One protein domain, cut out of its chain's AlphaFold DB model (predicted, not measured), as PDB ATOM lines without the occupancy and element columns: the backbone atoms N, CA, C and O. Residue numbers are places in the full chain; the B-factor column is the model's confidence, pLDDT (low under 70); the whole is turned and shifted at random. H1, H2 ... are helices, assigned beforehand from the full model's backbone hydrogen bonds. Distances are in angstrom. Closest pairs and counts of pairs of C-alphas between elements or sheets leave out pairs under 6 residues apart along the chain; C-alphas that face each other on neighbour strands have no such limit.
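This is residues 109 to 235 of the 269 residues of an uncharacterized protein of Jimgerdemannia flammicorona (UniProt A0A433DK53). Two long helices, H4 and H5, form a hairpin; H1 and H2 follow one another along H4, and H3 folds back on H2. The printed part has 127 residues with five named helices, H1 to H5, and no named strand: all helix. It is loose, radius of gyration of the C-alphas 17.4 A, and elongated, 57 by 35 by 20 A.

H1 is residues 109 to 116, from C-alpha 109 at (-15.878, -33.978, -29.976); H2 120 to 136, 24.1 A; H3 142 to 155, 20.4 A; H4 172 to 198, 38.2 A; H5 206 to 230, 37.0 A, ending at C-alpha 230 (-20.445, -4.002, -33.965).

H4, the hub, touches H5, H1 and H2, closest C-alphas Ala 178 and Ala 223 at 4.7 A, Gly 116 and Ser 186 at 4.7 A, Phe 120 and Ser 186 at 6.3 A. H1 touches residues 185 to 196 of H4 alone. H2 and H3 form a hairpin, opposite ways at a shallow tilt of 25 degrees, closest C-alphas Cys 129 and Trp 148 at 5.3 A. Every O i to N i+4 pair is within hydrogen-bond range in H1, H2 and H4; H3 has 9 of 10, H5 20 of 21.

The printed part has no cut. H3 to H4 is a long link; residues 198 to 203 stand free. Residues 158, 161 to 168 and 231 to 235 are under pLDDT 70.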
ATOM      1  N   ASN A 109     -17.084 -34.575 -30.542       94.50
ATOM      2  CA  ASN A 109     -15.878 -33.978 -29.976       94.50
ATOM      3  C   ASN A 109     -14.828 -33.718 -31.062       94.50
ATOM      4  O   ASN A 109     -14.263 -32.633 -31.091       94.50
ATOM      5  N   GLY A 110     -14.616 -34.652 -31.992       93.50
ATOM      6  CA  GLY A 110     -13.706 -34.469 -33.124       93.50
ATOM      7  C   GLY A 110     -14.017 -33.221 -33.956       93.50
ATOM      8  O   GLY A 110     -13.109 -32.435 -34.238       93.50
ATOM      9  N   PHE A 111     -15.289 -32.980 -34.293       92.06
ATOM     10  CA  PHE A 111     -15.695 -31.770 -35.018       92.06
ATOM     11  C   PHE A 111     -15.430 -30.490 -34.215       92.06
ATOM     12  O   PHE A 111     -14.862 -29.530 -34.752       92.06
ATOM     13  N   PHE A 112     -15.759 -30.477 -32.920       90.31
ATOM     14  CA  PHE A 112     -15.453 -29.334 -32.055       90.31
ATOM     15  C   PHE A 112     -13.950 -29.102 -31.890       90.31
ATOM     16  O   PHE A 112     -13.512 -27.951 -31.903       90.31
ATOM     17  N   SER A 113     -13.143 -30.160 -31.796       90.88
ATOM     18  CA  SER A 113     -11.684 -30.060 -31.723       90.88
ATOM     19  C   SER A 113     -11.097 -29.490 -33.014       90.88
ATOM     20  O   SER A 113     -10.200 -28.653 -32.949       90.88
ATOM     21  N   ILE A 114     -11.604 -29.869 -34.191       88.25
ATOM     22  CA  ILE A 114     -11.133 -29.306 -35.470       88.25
ATOM     23  C   ILE A 114     -11.372 -27.790 -35.508       88.25
ATOM     24  O   ILE A 114     -10.468 -27.027 -35.850       88.25
ATOM     25  N   MET A 115     -12.554 -27.335 -35.093       83.44
ATOM     26  CA  MET A 115     -12.903 -25.909 -35.095       83.44
ATOM     27  C   MET A 115     -12.218 -25.118 -33.968       83.44
ATOM     28  O   MET A 115     -11.797 -23.973 -34.168       83.44
ATOM     29  N   GLY A 116     -12.104 -25.706 -32.776       82.56
ATOM     30  CA  GLY A 116     -11.539 -25.070 -31.587       82.56
ATOM     31  C   GLY A 116     -10.013 -25.126 -31.536       82.56
ATOM     32  O   GLY A 116      -9.361 -24.097 -31.372       82.56
ATOM     33  N   ILE A 117      -9.439 -26.317 -31.711       87.94
ATOM     34  CA  ILE A 117      -7.994 -26.579 -31.630       87.94
ATOM     35  C   ILE A 117      -7.319 -26.359 -32.986       87.94
ATOM     36  O   ILE A 117      -6.249 -25.755 -33.042       87.94
ATOM     37  N   GLY A 118      -7.934 -26.778 -34.096       84.12
ATOM     38  CA  GLY A 118      -7.335 -26.616 -35.428       84.12
ATOM     39  C   GLY A 118      -7.084 -25.150 -35.802       84.12
ATOM     40  O   GLY A 118      -6.065 -24.821 -36.405       84.12
ATOM     41  N   LEU A 119      -7.961 -24.242 -35.361       84.19
ATOM     42  CA  LEU A 119      -7.794 -22.796 -35.548       84.19
ATOM     43  C   LEU A 119      -6.962 -22.126 -34.440       84.19
ATOM     44  O   LEU A 119      -6.685 -20.926 -34.520       84.19
ATOM     45  N   PHE A 120      -6.542 -22.865 -33.409       85.25
ATOM     46  CA  PHE A 120      -5.847 -22.317 -32.243       85.25
ATOM     47  C   PHE A 120      -4.526 -21.605 -32.590       85.25
ATOM     48  O   PHE A 120      -4.359 -20.471 -32.133       85.25
ATOM     49  N   PRO A 121      -3.632 -22.142 -33.454       88.25
ATOM     50  CA  PRO A 121      -2.406 -21.438 -33.847       88.25
ATOM     51  C   PRO A 121      -2.688 -20.080 -34.497       88.25
ATOM     52  O   PRO A 121      -2.026 -19.082 -34.205       88.25
ATOM     53  N   GLN A 122      -3.727 -20.021 -35.329       86.62
ATOM     54  CA  GLN A 122      -4.114 -18.801 -36.023       86.62
ATOM     55  C   GLN A 122      -4.685 -17.759 -35.064       86.62
ATOM     56  O   GLN A 122      -4.376 -16.567 -35.155       86.62
ATOM     57  N   ARG A 123      -5.486 -18.206 -34.095       89.50
ATOM     58  CA  ARG A 123      -6.022 -17.336 -33.049       89.50
ATOM     59  C   ARG A 123      -4.917 -16.805 -32.127       89.50
ATOM     60  O   ARG A 123      -4.954 -15.620 -31.788       89.50
ATOM     61  N   ILE A 124      -3.906 -17.617 -31.797       91.31
ATOM     62  CA  ILE A 124      -2.715 -17.168 -31.053       91.31
ATOM     63  C   ILE A 124      -1.988 -16.086 -31.849       91.31
ATOM     64  O   ILE A 124      -1.709 -15.010 -31.319       91.31
ATOM     65  N   TRP A 125      -1.729 -16.336 -33.133       90.12
ATOM     66  CA  TRP A 125      -1.016 -15.390 -33.984       90.12
ATOM     67  C   TRP A 125      -1.712 -14.035 -34.070       90.12
ATOM     68  O   TRP A 125      -1.067 -12.993 -33.937       90.12
ATOM     69  N   VAL A 126      -3.035 -14.030 -34.236       90.00
ATOM     70  CA  VAL A 126      -3.801 -12.782 -34.240       90.00
ATOM     71  C   VAL A 126      -3.776 -12.107 -32.875       90.00
ATOM     72  O   VAL A 126      -3.601 -10.893 -32.817       90.00
ATOM     73  N   THR A 127      -3.896 -12.865 -31.787       90.94
ATOM     74  CA  THR A 127      -3.817 -12.308 -30.429       90.94
ATOM     75  C   THR A 127      -2.468 -11.635 -30.187       90.94
ATOM     76  O   THR A 127      -2.422 -10.534 -29.645       90.94
ATOM     77  N   VAL A 128      -1.375 -12.222 -30.682       91.50
ATOM     78  CA  VAL A 128      -0.035 -11.622 -30.638       91.50
ATOM     79  C   VAL A 128       0.037 -10.337 -31.471       91.50
ATOM     80  O   VAL A 128       0.566  -9.338 -30.988       91.50
ATOM     81  N   CYS A 129      -0.523 -10.318 -32.686       90.06
ATOM     82  CA  CYS A 129      -0.590  -9.097 -33.507       90.06
ATOM     83  C   CYS A 129      -1.401  -7.994 -32.813       90.06
ATOM     84  O   CYS A 129      -0.986  -6.840 -32.783       90.06
ATOM     85  N   ALA A 130      -2.553  -8.354 -32.245       89.06
ATOM     86  CA  ALA A 130      -3.436  -7.440 -31.531       89.06
ATOM     87  C   ALA A 130      -2.775  -6.886 -30.266       89.06
ATOM     88  O   ALA A 130      -2.928  -5.707 -29.954       89.06
ATOM     89  N   PHE A 131      -2.014  -7.721 -29.557       89.94
ATOM     90  CA  PHE A 131      -1.246  -7.312 -28.392       89.94
ATOM     91  C   PHE A 131      -0.120  -6.344 -28.768       89.94
ATOM     92  O   PHE A 131       0.001  -5.303 -28.128       89.94
ATOM     93  N   GLN A 132       0.649  -6.638 -29.823       89.44
ATOM     94  CA  GLN A 132       1.691  -5.735 -30.331       89.44
ATOM     95  C   GLN A 132       1.097  -4.388 -30.748       89.44
ATOM     96  O   GLN A 132       1.550  -3.346 -30.279       89.44
ATOM     97  N   LEU A 133       0.002  -4.414 -31.512       86.62
ATOM     98  CA  LEU A 133      -0.752  -3.222 -31.879       86.62
ATOM     99  C   LEU A 133      -1.218  -2.438 -30.642       86.62
ATOM    100  O   LEU A 133      -1.026  -1.232 -30.567       86.62
ATOM    101  N   TRP A 134      -1.807  -3.097 -29.641       85.56
ATOM    102  CA  TRP A 134      -2.272  -2.419 -28.428       85.56
ATOM    103  C   TRP A 134      -1.126  -1.802 -27.616       85.56
ATOM    104  O   TRP A 134      -1.291  -0.685 -27.115       85.56
ATOM    105  N   ARG A 135      -0.006  -2.527 -27.496       89.00
ATOM    106  CA  ARG A 135       1.191  -2.176 -26.718       89.00
ATOM    107  C   ARG A 135       1.973  -1.022 -27.337       89.00
ATOM    108  O   ARG A 135       2.480  -0.210 -26.568       89.00
ATOM    109  N   HIS A 136       2.052  -0.990 -28.669       85.75
ATOM    110  CA  HIS A 136       2.937  -0.102 -29.422       85.75
ATOM    111  C   HIS A 136       2.216   0.952 -30.277       85.75
ATOM    112  O   HIS A 136       2.842   1.667 -31.051       85.75
ATOM    113  N   ARG A 137       0.889   1.095 -30.157       81.06
ATOM    114  CA  ARG A 137       0.118   2.065 -30.966       81.06
ATOM    115  C   ARG A 137       0.543   3.533 -30.822       81.06
ATOM    116  O   ARG A 137       0.069   4.349 -31.601       81.06
ATOM    117  N   ALA A 138       1.304   3.889 -29.785       83.38
ATOM    118  CA  ALA A 138       1.694   5.274 -29.508       83.38
ATOM    119  C   ALA A 138       3.117   5.603 -29.991       83.38
ATOM    120  O   ALA A 138       3.429   6.771 -30.197       83.38
ATOM    121  N   ASP A 139       3.961   4.584 -30.133       89.31
ATOM    122  CA  ASP A 139       5.414   4.671 -30.293       89.31
ATOM    123  C   ASP A 139       5.936   3.968 -31.555       89.31
ATOM    124  O   ASP A 139       7.024   4.308 -32.015       89.31
ATOM    125  N   ALA A 140       5.189   3.018 -32.128       85.62
ATOM    126  CA  ALA A 140       5.602   2.310 -33.340       85.62
ATOM    127  C   ALA A 140       5.475   3.157 -34.611       85.62
ATOM    128  O   ALA A 140       4.613   4.031 -34.735       85.62
ATOM    129  N   ASP A 141       6.306   2.813 -35.596       91.06
ATOM    130  CA  ASP A 141       6.208   3.320 -36.963       91.06
ATOM    131  C   ASP A 141       4.820   2.976 -37.556       91.06
ATOM    132  O   ASP A 141       4.366   1.827 -37.449       91.06
ATOM    133  N   PRO A 142       4.131   3.932 -38.211       87.62
ATOM    134  CA  PRO A 142       2.915   3.670 -38.978       87.62
ATOM    135  C   PRO A 142       2.976   2.430 -39.886       87.62
ATOM    136  O   PRO A 142       1.963   1.739 -40.037       87.62
ATOM    137  N   ALA A 143       4.140   2.111 -40.463       88.88
ATOM    138  CA  ALA A 143       4.312   0.923 -41.300       88.88
ATOM    139  C   ALA A 143       4.142  -0.394 -40.515       88.88
ATOM    140  O   ALA A 143       3.498  -1.333 -40.997       88.88
ATOM    141  N   GLU A 144       4.660  -0.470 -39.286       88.00
ATOM    142  CA  GLU A 144       4.520  -1.649 -38.425       88.00
ATOM    143  C   GLU A 144       3.074  -1.826 -37.960       88.00
ATOM    144  O   GLU A 144       2.521  -2.929 -38.057       88.00
ATOM    145  N   ILE A 145       2.428  -0.723 -37.565       85.94
ATOM    146  CA  ILE A 145       1.007  -0.684 -37.197       85.94
ATOM    147  C   ILE A 145       0.149  -1.210 -38.353       85.94
ATOM    148  O   ILE A 145      -0.686  -2.099 -38.147       85.94
ATOM    149  N   ALA A 146       0.391  -0.729 -39.577       85.88
ATOM    150  CA  ALA A 146      -0.299  -1.191 -40.779       85.88
ATOM    151  C   ALA A 146      -0.039  -2.680 -41.063       85.88
ATOM    152  O   ALA A 146      -0.948  -3.407 -41.474       85.88
ATOM    153  N   SER A 147       1.172  -3.174 -40.792       89.31
ATOM    154  CA  SER A 147       1.511  -4.589 -40.973       89.31
ATOM    155  C   SER A 147       0.713  -5.503 -40.029       89.31
ATOM    156  O   SER A 147       0.144  -6.511 -40.474       89.31
ATOM    157  N   TRP A 148       0.605  -5.147 -38.742       87.75
ATOM    158  CA  TRP A 148      -0.194  -5.892 -37.766       87.75
ATOM    159  C   TRP A 148      -1.681  -5.803 -38.110       87.75
ATOM    160  O   TRP A 148      -2.360  -6.832 -38.118       87.75
ATOM    161  N   ALA A 149      -2.162  -4.619 -38.503       84.88
ATOM    162  CA  ALA A 149      -3.519  -4.404 -39.005       84.88
ATOM    163  C   ALA A 149      -3.874  -5.362 -40.144       84.88
ATOM    164  O   ALA A 149      -4.888  -6.059 -40.100       84.88
ATOM    165  N   ALA A 150      -3.010  -5.415 -41.160       85.69
ATOM    166  CA  ALA A 150      -3.214  -6.216 -42.356       85.69
ATOM    167  C   ALA A 150      -3.196  -7.716 -42.041       85.69
ATOM    168  O   ALA A 150      -3.932  -8.496 -42.648       85.69
ATOM    169  N   ARG A 151      -2.371  -8.147 -41.081       88.56
ATOM    170  CA  ARG A 151      -2.349  -9.537 -40.600       88.56
ATOM    171  C   ARG A 151      -3.640  -9.905 -39.873       88.56
ATOM    172  O   ARG A 151      -4.189 -10.968 -40.152       88.56
ATOM    173  N   ILE A 152      -4.147  -9.024 -39.011       87.38
ATOM    174  CA  ILE A 152      -5.432  -9.220 -38.327       87.38
ATOM    175  C   ILE A 152      -6.568  -9.273 -39.356       87.38
ATOM    176  O   ILE A 152      -7.341 -10.229 -39.353       87.38
ATOM    177  N   LYS A 153      -6.630  -8.306 -40.279       84.69
ATOM    178  CA  LYS A 153      -7.679  -8.201 -41.309       84.69
ATOM    179  C   LYS A 153      -7.712  -9.401 -42.258       84.69
ATOM    180  O   LYS A 153      -8.787  -9.831 -42.659       84.69
ATOM    181  N   ARG A 154      -6.549  -9.983 -42.581       85.31
ATOM    182  CA  ARG A 154      -6.462 -11.220 -43.378       85.31
ATOM    183  C   ARG A 154      -7.163 -12.410 -42.723       85.31
ATOM    184  O   ARG A 154      -7.646 -13.278 -43.436       85.31
ATOM    185  N   GLN A 155      -7.181 -12.471 -41.394       82.00
ATOM    186  CA  GLN A 155      -7.810 -13.565 -40.648       82.00
ATOM    187  C   GLN A 155      -9.242 -13.250 -40.249       82.00
ATOM    188  O   GLN A 155     -10.127 -14.096 -40.325       82.00
ATOM    189  N   TYR A 156      -9.470 -12.008 -39.854       80.31
ATOM    190  CA  TYR A 156     -10.757 -11.504 -39.433       80.31
ATOM    191  C   TYR A 156     -11.160 -10.393 -40.389       80.31
ATOM    192  O   TYR A 156     -10.945  -9.214 -40.119       80.31
ATOM    193  N   ALA A 157     -11.767 -10.781 -41.512       74.62
ATOM    194  CA  ALA A 157     -12.211  -9.853 -42.557       74.62
ATOM    195  C   ALA A 157     -13.208  -8.795 -42.042       74.62
ATOM    196  O   ALA A 157     -13.392  -7.746 -42.655       74.62
ATOM    197  N   TRP A 158     -13.850  -9.059 -40.901       69.31
ATOM    198  CA  TRP A 158     -14.735  -8.123 -40.218       69.31
ATOM    199  C   TRP A 158     -14.002  -7.050 -39.394       69.31
ATOM    200  O   TRP A 158     -14.628  -6.040 -39.063       69.31
ATOM    201  N   TYR A 159     -12.719  -7.231 -39.062       76.88
ATOM    202  CA  TYR A 159     -11.944  -6.272 -38.274       76.88
ATOM    203  C   TYR A 159     -11.558  -5.053 -39.117       76.88
ATOM    204  O   TYR A 159     -10.886  -5.177 -40.142       76.88
ATOM    205  N   ASN A 160     -11.950  -3.864 -38.653       73.62
ATOM    206  CA  ASN A 160     -11.593  -2.584 -39.260       73.62
ATOM    207  C   ASN A 160     -11.079  -1.629 -38.180       73.62
ATOM    208  O   ASN A 160     -11.703  -1.494 -37.127       73.62
ATOM    209  N   MET A 161      -9.944  -0.980 -38.443       67.12
ATOM    210  CA  MET A 161      -9.371   0.049 -37.563       67.12
ATOM    211  C   MET A 161      -9.883   1.454 -37.865       67.12
ATOM    212  O   MET A 161      -9.798   2.333 -37.017       67.12
ATOM    213  N   GLU A 162     -10.420   1.639 -39.063       68.19
ATOM    214  CA  GLU A 162     -10.912   2.911 -39.563       68.19
ATOM    215  C   GLU A 162     -12.422   2.832 -39.759       68.19
ATOM    216  O   GLU A 162     -12.983   1.762 -40.029       68.19
ATOM    217  N   ASP A 163     -13.072   3.979 -39.608       68.44
ATOM    218  CA  ASP A 163     -14.470   4.127 -39.971       68.44
ATOM    219  C   ASP A 163     -14.579   4.087 -41.502       68.44
ATOM    220  O   ASP A 163     -13.996   4.901 -42.209       68.44
ATOM    221  N   THR A 164     -15.335   3.122 -42.015       63.84
ATOM    222  CA  THR A 164     -15.747   3.061 -43.423       63.84
ATOM    223  C   THR A 164     -17.213   3.488 -43.529       63.84
ATOM    224  O   THR A 164     -17.954   3.326 -42.551       63.84
ATOM    225  N   PRO A 165     -17.696   3.941 -44.702       55.28
ATOM    226  CA  PRO A 165     -19.107   4.308 -44.886       55.28
ATOM    227  C   PRO A 165     -20.086   3.210 -44.432       55.28
ATOM    228  O   PRO A 165     -21.171   3.489 -43.930       55.28
ATOM    229  N   THR A 166     -19.663   1.947 -44.544       59.28
ATOM    230  CA  THR A 166     -20.467   0.764 -44.205       59.28
ATOM    231  C   THR A 166     -20.192   0.153 -42.825       59.28
ATOM    232  O   THR A 166     -20.963  -0.690 -42.375       59.28
ATOM    233  N   ARG A 167     -19.089   0.494 -42.139       61.34
ATOM    234  CA  ARG A 167     -18.687  -0.150 -40.869       61.34
ATOM    235  C   ARG A 167     -17.873   0.790 -39.993       61.34
ATOM    236  O   ARG A 167     -16.924   1.399 -40.473       61.34
ATOM    237  N   ARG A 168     -18.193   0.831 -38.698       66.12
ATOM    238  CA  ARG A 168     -17.412   1.573 -37.702       66.12
ATOM    239  C   ARG A 168     -16.107   0.842 -37.367       66.12
ATOM    240  O   ARG A 168     -16.085  -0.391 -37.333       66.12
ATOM    241  N   ALA A 169     -15.067   1.603 -37.051       71.69
ATOM    242  CA  ALA A 169     -13.846   1.122 -36.435       71.69
ATOM    243  C   ALA A 169     -14.169   0.326 -35.168       71.69
ATOM    244  O   ALA A 169     -14.982   0.730 -34.326       71.69
ATOM    245  N   PHE A 170     -13.515  -0.819 -35.027       73.88
ATOM    246  CA  PHE A 170     -13.708  -1.699 -33.890       73.88
ATOM    247  C   PHE A 170     -12.980  -1.139 -32.663       73.88
ATOM    248  O   PHE A 170     -11.752  -1.010 -32.693       73.88
ATOM    249  N   PRO A 171     -13.680  -0.843 -31.552       81.50
ATOM    250  CA  PRO A 171     -13.008  -0.376 -30.350       81.50
ATOM    251  C   PRO A 171     -12.014  -1.429 -29.854       81.50
ATOM    252  O   PRO A 171     -12.366  -2.598 -29.688       81.50
ATOM    253  N   VAL A 172     -10.780  -1.012 -29.555       80.56
ATOM    254  CA  VAL A 172      -9.683  -1.931 -29.189       80.56
ATOM    255  C   VAL A 172     -10.031  -2.807 -27.979       80.56
ATOM    256  O   VAL A 172      -9.686  -3.983 -27.950       80.56
ATOM    257  N   ARG A 173     -10.769  -2.268 -26.996       83.38
ATOM    258  CA  ARG A 173     -11.226  -3.030 -25.816       83.38
ATOM    259  C   ARG A 173     -12.199  -4.145 -26.192       83.38
ATOM    260  O   ARG A 173     -12.088  -5.257 -25.693       83.38
ATOM    261  N   THR A 174     -13.136  -3.845 -27.083       85.38
ATOM    262  CA  THR A 174     -14.160  -4.783 -27.544       85.38
ATOM    263  C   THR A 174     -13.559  -5.870 -28.424       85.38
ATOM    264  O   THR A 174     -13.873  -7.045 -28.254       85.38
ATOM    265  N   PHE A 175     -12.628  -5.491 -29.301       85.25
ATOM    266  CA  PHE A 175     -11.836  -6.437 -30.078       85.25
ATOM    267  C   PHE A 175     -11.002  -7.357 -29.175       85.25
ATOM    268  O   PHE A 175     -11.034  -8.575 -29.338       85.25
ATOM    269  N   GLY A 176     -10.318  -6.791 -28.175       88.56
ATOM    270  CA  GLY A 176      -9.557  -7.559 -27.188       88.56
ATOM    271  C   GLY A 176     -10.425  -8.542 -26.397       88.56
ATOM    272  O   GLY A 176     -10.021  -9.686 -26.208       88.56
ATOM    273  N   LEU A 177     -11.638  -8.139 -25.999       91.25
ATOM    274  CA  LEU A 177     -12.596  -9.024 -25.331       91.25
ATOM    275  C   LEU A 177     -13.050 -10.177 -26.241       91.25
ATOM    276  O   LEU A 177     -13.069 -11.322 -25.798       91.25
ATOM    277  N   ALA A 178     -13.372  -9.900 -27.509       91.12
ATOM    278  CA  ALA A 178     -13.748 -10.940 -28.467       91.12
ATOM    279  C   ALA A 178     -12.609 -11.953 -28.681       91.12
ATOM    280  O   ALA A 178     -12.834 -13.161 -28.618       91.12
ATOM    281  N   LEU A 179     -11.370 -11.476 -28.855       90.62
ATOM    282  CA  LEU A 179     -10.192 -12.344 -28.966       90.62
ATOM    283  C   LEU A 179      -9.963 -13.181 -27.704       90.62
ATOM    284  O   LEU A 179      -9.697 -14.377 -27.810       90.62
ATOM    285  N   TYR A 180     -10.105 -12.578 -26.521       92.56
ATOM    286  CA  TYR A 180      -9.996 -13.293 -25.252       92.56
ATOM    287  C   TYR A 180     -11.014 -14.435 -25.165       92.56
ATOM    288  O   TYR A 180     -10.637 -15.563 -24.855       92.56
ATOM    289  N   LEU A 181     -12.279 -14.173 -25.499       94.75
ATOM    290  CA  LEU A 181     -13.339 -15.182 -25.477       94.75
ATOM    291  C   LEU A 181     -13.086 -16.316 -26.482       94.75
ATOM    292  O   LEU A 181     -13.269 -17.483 -26.141       94.75
ATOM    293  N   TYR A 182     -12.586 -16.006 -27.681       91.81
ATOM    294  CA  TYR A 182     -12.169 -17.030 -28.644       91.81
ATOM    295  C   TYR A 182     -11.012 -17.892 -28.134       91.81
ATOM    296  O   TYR A 182     -10.994 -19.108 -28.355       91.81
ATOM    297  N   MET A 183     -10.033 -17.279 -27.464       93.44
ATOM    298  CA  MET A 183      -8.910 -18.015 -26.889       93.44
ATOM    299  C   MET A 183      -9.351 -18.878 -25.718       93.44
ATOM    300  O   MET A 183      -8.980 -20.047 -25.651       93.44
ATOM    301  N   PHE A 184     -10.220 -18.343 -24.868       94.88
ATOM    302  CA  PHE A 184     -10.822 -19.072 -23.766       94.88
ATOM    303  C   PHE A 184     -11.624 -20.284 -24.257       94.88
ATOM    304  O   PHE A 184     -11.411 -21.389 -23.763       94.88
ATOM    305  N   HIS A 185     -12.451 -20.120 -25.296       94.69
ATOM    306  CA  HIS A 185     -13.150 -21.228 -25.952       94.69
ATOM    307  C   HIS A 185     -12.180 -22.311 -26.445       94.69
ATOM    308  O   HIS A 185     -12.380 -23.494 -26.186       94.69
ATOM    309  N   SER A 186     -11.090 -21.913 -27.105       94.25
ATOM    310  CA  SER A 186     -10.104 -22.862 -27.636       94.25
ATOM    311  C   SER A 186      -9.390 -23.635 -26.516       94.25
ATOM    312  O   SER A 186      -9.238 -24.850 -26.609       94.25
ATOM    313  N   CYS A 187      -9.026 -22.964 -25.415       94.25
ATOM    314  CA  CYS A 187      -8.453 -23.612 -24.232       94.25
ATOM    315  C   CYS A 187      -9.422 -24.620 -23.600       94.25
ATOM    316  O   CYS A 187      -9.015 -25.724 -23.241       94.25
ATOM    317  N   LEU A 188     -10.708 -24.269 -23.495       95.25
ATOM    318  CA  LEU A 188     -11.732 -25.184 -22.989       95.25
ATOM    319  C   LEU A 188     -11.892 -26.403 -23.901       95.25
ATOM    320  O   LEU A 188     -11.990 -27.516 -23.390       95.25
ATOM    321  N   GLN A 189     -11.841 -26.228 -25.224       94.94
ATOM    322  CA  GLN A 189     -11.876 -27.347 -26.170       94.94
ATOM    323  C   GLN A 189     -10.656 -28.265 -26.045       94.94
ATOM    324  O   GLN A 189     -10.813 -29.485 -26.115       94.94
ATOM    325  N   CYS A 190      -9.460 -27.723 -25.787       94.31
ATOM    326  CA  CYS A 190      -8.284 -28.533 -25.457       94.31
ATOM    327  C   CYS A 190      -8.519 -29.383 -24.201       94.31
ATOM    328  O   CYS A 190      -8.226 -30.578 -24.210       94.31
ATOM    329  N   CYS A 191      -9.087 -28.800 -23.139       94.81
ATOM    330  CA  CYS A 191      -9.406 -29.537 -21.914       94.81
ATOM    331  C   CYS A 191     -10.465 -30.624 -22.149       94.81
ATOM    332  O   CYS A 191     -10.280 -31.755 -21.704       94.81
ATOM    333  N   ILE A 192     -11.549 -30.304 -22.866       95.50
ATOM    334  CA  ILE A 192     -12.613 -31.263 -23.207       95.50
ATOM    335  C   ILE A 192     -12.024 -32.423 -24.014       95.50
ATOM    336  O   ILE A 192     -12.202 -33.577 -23.632       95.50
ATOM    337  N   SER A 193     -11.252 -32.123 -25.060       95.06
ATOM    338  CA  SER A 193     -10.619 -33.140 -25.913       95.06
ATOM    339  C   SER A 193      -9.640 -34.006 -25.121       95.06
ATOM    340  O   SER A 193      -9.642 -35.228 -25.258       95.06
ATOM    341  N   GLY A 194      -8.850 -33.395 -24.232       94.56
ATOM    342  CA  GLY A 194      -7.943 -34.111 -23.337       94.56
ATOM    343  C   GLY A 194      -8.672 -35.088 -22.412       94.56
ATOM    344  O   GLY A 194      -8.211 -36.210 -22.225       94.56
ATOM    345  N   ILE A 195      -9.840 -34.712 -21.882       95.31
ATOM    346  CA  ILE A 195     -10.665 -35.610 -21.059       95.31
ATOM    347  C   ILE A 195     -11.337 -36.694 -21.923       95.31
ATOM    348  O   ILE A 195     -11.382 -37.858 -21.528       95.31
ATOM    349  N   MET A 196     -11.854 -36.340 -23.098       94.69
ATOM    350  CA  MET A 196     -12.562 -37.270 -23.988       94.69
ATOM    351  C   MET A 196     -11.647 -38.372 -24.531       94.69
ATOM    352  O   MET A 196     -12.057 -39.535 -24.577       94.69
ATOM    353  N   TRP A 197     -10.415 -38.018 -24.903       94.75
ATOM    354  CA  TRP A 197      -9.427 -38.947 -25.462       94.75
ATOM    355  C   TRP A 197      -8.505 -39.570 -24.411       94.75
ATOM    356  O   TRP A 197      -7.996 -40.666 -24.625       94.75
ATOM    357  N   GLY A 198      -8.292 -38.901 -23.274       93.75
ATOM    358  CA  GLY A 198      -7.448 -39.409 -22.189       93.75
ATOM    359  C   GLY A 198      -8.137 -40.429 -21.280       93.75
ATOM    360  O   GLY A 198      -7.456 -41.190 -20.596       93.75
ATOM    361  N   PHE A 199      -9.474 -40.468 -21.270       93.81
ATOM    362  CA  PHE A 199     -10.256 -41.375 -20.430       93.81
ATOM    363  C   PHE A 199     -11.109 -42.326 -21.264       93.81
ATOM    364  O   PHE A 199     -11.647 -41.981 -22.316       93.81
ATOM    365  N   THR A 200     -11.292 -43.532 -20.736       90.75
ATOM    366  CA  THR A 200     -12.247 -44.499 -21.276       90.75
ATOM    367  C   THR A 200     -13.672 -44.100 -20.898       90.75
ATOM    368  O   THR A 200     -13.900 -43.438 -19.885       90.75
ATOM    369  N   ARG A 201     -14.667 -44.581 -21.649       86.69
ATOM    370  CA  ARG A 201     -16.088 -44.316 -21.362       86.69
ATOM    371  C   ARG A 201     -16.529 -44.666 -19.932       86.69
ATOM    372  O   ARG A 201     -17.485 -44.091 -19.432       86.69
ATOM    373  N   PHE A 202     -15.844 -45.605 -19.276       88.69
ATOM    374  CA  PHE A 202     -16.201 -46.086 -17.940       88.69
ATOM    375  C   PHE A 202     -15.631 -45.228 -16.807       88.69
ATOM    376  O   PHE A 202     -16.199 -45.200 -15.722       88.69
ATOM    377  N   ASN A 203     -14.510 -44.543 -17.044       91.69
ATOM    378  CA  ASN A 203     -13.817 -43.737 -16.037       91.69
ATOM    379  C   ASN A 203     -13.775 -42.243 -16.390       91.69
ATOM    380  O   ASN A 203     -13.075 -41.477 -15.726       91.69
ATOM    381  N   ARG A 204     -14.516 -41.817 -17.421       93.56
ATOM    382  CA  ARG A 204     -14.591 -40.412 -17.818       93.56
ATOM    383  C   ARG A 204     -15.344 -39.603 -16.759       93.56
ATOM    384  O   ARG A 204     -16.482 -39.948 -16.431       93.56
ATOM    385  N   PRO A 205     -14.780 -38.483 -16.273       94.19
ATOM    386  CA  PRO A 205     -15.487 -37.579 -15.373       94.19
ATOM    387  C   PRO A 205     -16.593 -36.829 -16.137       94.19
ATOM    388  O   PRO A 205     -16.393 -35.717 -16.629       94.19
ATOM    389  N   SER A 206     -17.778 -37.435 -16.240       88.31
ATOM    390  CA  SER A 206     -18.929 -36.885 -16.973       88.31
ATOM    391  C   SER A 206     -19.368 -35.516 -16.446       88.31
ATOM    392  O   SER A 206     -19.718 -34.643 -17.236       88.31
ATOM    393  N   ALA A 207     -19.254 -35.284 -15.134       92.12
ATOM    394  CA  ALA A 207     -19.523 -33.986 -14.519       92.12
ATOM    395  C   ALA A 207     -18.601 -32.876 -15.056       92.12
ATOM    396  O   ALA A 207     -19.061 -31.766 -15.309       92.12
ATOM    397  N   ALA A 208     -17.317 -33.174 -15.286       94.06
ATOM    398  CA  ALA A 208     -16.381 -32.194 -15.836       94.06
ATOM    399  C   ALA A 208     -16.763 -31.818 -17.276       94.06
ATOM    400  O   ALA A 208     -16.822 -30.637 -17.608       94.06
ATOM    401  N   ILE A 209     -17.099 -32.809 -18.107       93.25
ATOM    402  CA  ILE A 209     -17.570 -32.582 -19.481       93.25
ATOM    403  C   ILE A 209     -18.876 -31.772 -19.491       93.25
ATOM    404  O   ILE A 209     -18.986 -30.793 -20.230       93.25
ATOM    405  N   GLY A 210     -19.825 -32.126 -18.619       91.62
ATOM    406  CA  GLY A 210     -21.112 -31.442 -18.482       91.62
ATOM    407  C   GLY A 210     -21.005 -29.974 -18.057       91.62
ATOM    408  O   GLY A 210     -21.909 -29.200 -18.352       91.62
ATOM    409  N   VAL A 211     -19.904 -29.568 -17.417       95.81
ATOM    410  CA  VAL A 211     -19.631 -28.166 -17.049       95.81
ATOM    411  C   VAL A 211     -18.818 -27.443 -18.125       95.81
ATOM    412  O   VAL A 211     -19.128 -26.305 -18.478       95.81
ATOM    413  N   LEU A 212     -17.787 -28.088 -18.677       96.25
ATOM    414  CA  LEU A 212     -16.890 -27.464 -19.651       96.25
ATOM    415  C   LEU A 212     -17.594 -27.151 -20.978       96.25
ATOM    416  O   LEU A 212     -17.356 -26.083 -21.544       96.25
ATOM    417  N   ILE A 213     -18.468 -28.043 -21.458       93.94
ATOM    418  CA  ILE A 213     -19.183 -27.858 -22.730       93.94
ATOM    419  C   ILE A 213     -20.053 -26.582 -22.707       93.94
ATOM    420  O   ILE A 213     -19.846 -25.722 -23.567       93.94
ATOM    421  N   PRO A 214     -20.970 -26.373 -21.737       95.81
ATOM    422  CA  PRO A 214     -21.771 -25.150 -21.683       95.81
ATOM    423  C   PRO A 214     -20.936 -23.874 -21.562       95.81
ATOM    424  O   PRO A 214     -21.206 -22.903 -22.265       95.81
ATOM    425  N   ILE A 215     -19.897 -23.868 -20.718       97.06
ATOM    426  CA  ILE A 215     -19.018 -22.697 -20.554       97.06
ATOM    427  C   ILE A 215     -18.317 -22.368 -21.879       97.06
ATOM    428  O   ILE A 215     -18.241 -21.202 -22.273       97.06
ATOM    429  N   SER A 216     -17.853 -23.399 -22.586       95.62
ATOM    430  CA  SER A 216     -17.232 -23.268 -23.902       95.62
ATOM    431  C   SER A 216     -18.193 -22.634 -24.911       95.62
ATOM    432  O   SER A 216     -17.814 -21.677 -25.594       95.62
ATOM    433  N   PHE A 217     -19.448 -23.093 -24.964       94.62
ATOM    434  CA  PHE A 217     -20.474 -22.520 -25.842       94.62
ATOM    435  C   PHE A 217     -20.844 -21.079 -25.489       94.62
ATOM    436  O   PHE A 217     -20.987 -20.239 -26.376       94.62
ATOM    437  N   ILE A 218     -20.958 -20.760 -24.201       97.12
ATOM    438  CA  ILE A 218     -21.239 -19.393 -23.750       97.12
ATOM    439  C   ILE A 218     -20.124 -18.445 -24.203       97.12
ATOM    440  O   ILE A 218     -20.414 -17.364 -24.712       97.12
ATOM    441  N   ALA A 219     -18.858 -18.852 -24.073       95.75
ATOM    442  CA  ALA A 219     -17.723 -18.033 -24.487       95.75
ATOM    443  C   ALA A 219     -17.736 -17.736 -25.995       95.75
ATOM    444  O   ALA A 219     -17.581 -16.578 -26.392       95.75
ATOM    445  N   ILE A 220     -17.963 -18.755 -26.834       93.69
ATOM    446  CA  ILE A 220     -18.005 -18.563 -28.290       93.69
ATOM    447  C   ILE A 220     -19.215 -17.726 -28.710       93.69
ATOM    448  O   ILE A 220     -19.046 -16.765 -29.454       93.69
ATOM    449  N   PHE A 221     -20.410 -17.995 -28.180       95.00
ATOM    450  CA  PHE A 221     -21.592 -17.202 -28.520       95.00
ATOM    451  C   PHE A 221     -21.484 -15.753 -28.044       95.00
ATOM    452  O   PHE A 221     -21.927 -14.853 -28.753       95.00
ATOM    453  N   ALA A 222     -20.855 -15.496 -26.894       95.44
ATOM    454  CA  ALA A 222     -20.585 -14.137 -26.438       95.44
ATOM    455  C   ALA A 222     -19.623 -13.395 -27.384       95.44
ATOM    456  O   ALA A 222     -19.864 -12.228 -27.697       95.44
ATOM    457  N   ALA A 223     -18.572 -14.060 -27.879       92.06
ATOM    458  CA  ALA A 223     -17.653 -13.477 -28.859       92.06
ATOM    459  C   ALA A 223     -18.375 -13.117 -30.169       92.06
ATOM    460  O   ALA A 223     -18.251 -11.990 -30.655       92.06
ATOM    461  N   GLU A 224     -19.184 -14.039 -30.697       91.00
ATOM    462  CA  GLU A 224     -19.971 -13.816 -31.915       91.00
ATOM    463  C   GLU A 224     -21.018 -12.708 -31.728       91.00
ATOM    464  O   GLU A 224     -21.188 -11.851 -32.596       91.00
ATOM    465  N   ALA A 225     -21.691 -12.664 -30.573       91.19
ATOM    466  CA  ALA A 225     -22.673 -11.629 -30.258       91.19
ATOM    467  C   ALA A 225     -22.031 -10.239 -30.199       91.19
ATOM    468  O   ALA A 225     -22.586  -9.286 -30.746       91.19
ATOM    469  N   ILE A 226     -20.848 -10.128 -29.584       89.19
ATOM    470  CA  ILE A 226     -20.055  -8.897 -29.597       89.19
ATOM    471  C   ILE A 226     -19.870  -8.459 -31.054       89.19
ATOM    472  O   ILE A 226     -20.352  -7.386 -31.419       89.19
ATOM    473  N   ILE A 227     -19.312  -9.325 -31.904       84.31
ATOM    474  CA  ILE A 227     -18.990  -8.989 -33.297       84.31
ATOM    475  C   ILE A 227     -20.223  -8.595 -34.110       84.31
ATOM    476  O   ILE A 227     -20.202  -7.589 -34.830       84.31
ATOM    477  N   ALA A 228     -21.317  -9.336 -33.957       83.06
ATOM    478  CA  ALA A 228     -22.574  -9.053 -34.635       83.06
ATOM    479  C   ALA A 228     -23.135  -7.672 -34.257       83.06
ATOM    480  O   ALA A 228     -23.658  -6.959 -35.117       83.06
ATOM    481  N   LEU A 229     -23.002  -7.263 -32.991       81.12
ATOM    482  CA  LEU A 229     -23.454  -5.951 -32.528       81.12
ATOM    483  C   LEU A 229     -22.599  -4.805 -33.088       81.12
ATOM    484  O   LEU A 229     -23.142  -3.735 -33.358       81.12
ATOM    485  N   GLN A 230     -21.296  -5.012 -33.317       72.12
ATOM    486  CA  GLN A 230     -20.445  -4.002 -33.965       72.12
ATOM    487  C   GLN A 230     -20.677  -3.888 -35.480       72.12
ATOM    488  O   GLN A 230     -20.477  -2.814 -36.046       72.12
ATOM    489  N   GLY A 231     -21.115  -4.960 -36.146       61.28
ATOM    490  CA  GLY A 231     -21.348  -4.985 -37.597       61.28
ATOM    491  C   GLY A 231     -22.596  -4.230 -38.083       61.28
ATOM    492  O   GLY A 231     -22.818  -4.135 -39.289       61.28
ATOM    493  N   ARG A 232     -23.431  -3.692 -37.184       53.41
ATOM    494  CA  ARG A 232     -24.704  -3.043 -37.539       53.41
ATOM    495  C   ARG A 232     -24.524  -1.585 -37.991       53.41
ATOM    496  O   ARG A 232     -24.739  -0.664 -37.210       53.41
ATOM    497  N   LYS A 233     -24.215  -1.392 -39.278       49.91
ATOM    498  CA  LYS A 233     -24.675  -0.259 -40.114       49.91
ATOM    499  C   LYS A 233     -24.765  -0.708 -41.579       49.91
ATOM    500  O   LYS A 233     -23.858  -0.485 -42.364       49.91
ATOM    501  N   LEU A 234     -25.870  -1.347 -41.954       42.69
ATOM    502  CA  LEU A 234     -26.216  -1.550 -43.361       42.69
ATOM    503  C   LEU A 234     -27.674  -1.141 -43.552       42.69
ATOM    504  O   LEU A 234     -28.586  -1.887 -43.200       42.69
ATOM    505  N   THR A 235     -27.883   0.060 -44.089       38.12
ATOM    506  CA  THR A 235     -29.142   0.405 -44.746       38.12
ATOM    507  C   THR A 235     -29.104  -0.303 -46.094       38.12
ATOM    508  O   THR A 235     -28.468   0.173 -47.027       38.12
TER     509      THR A 235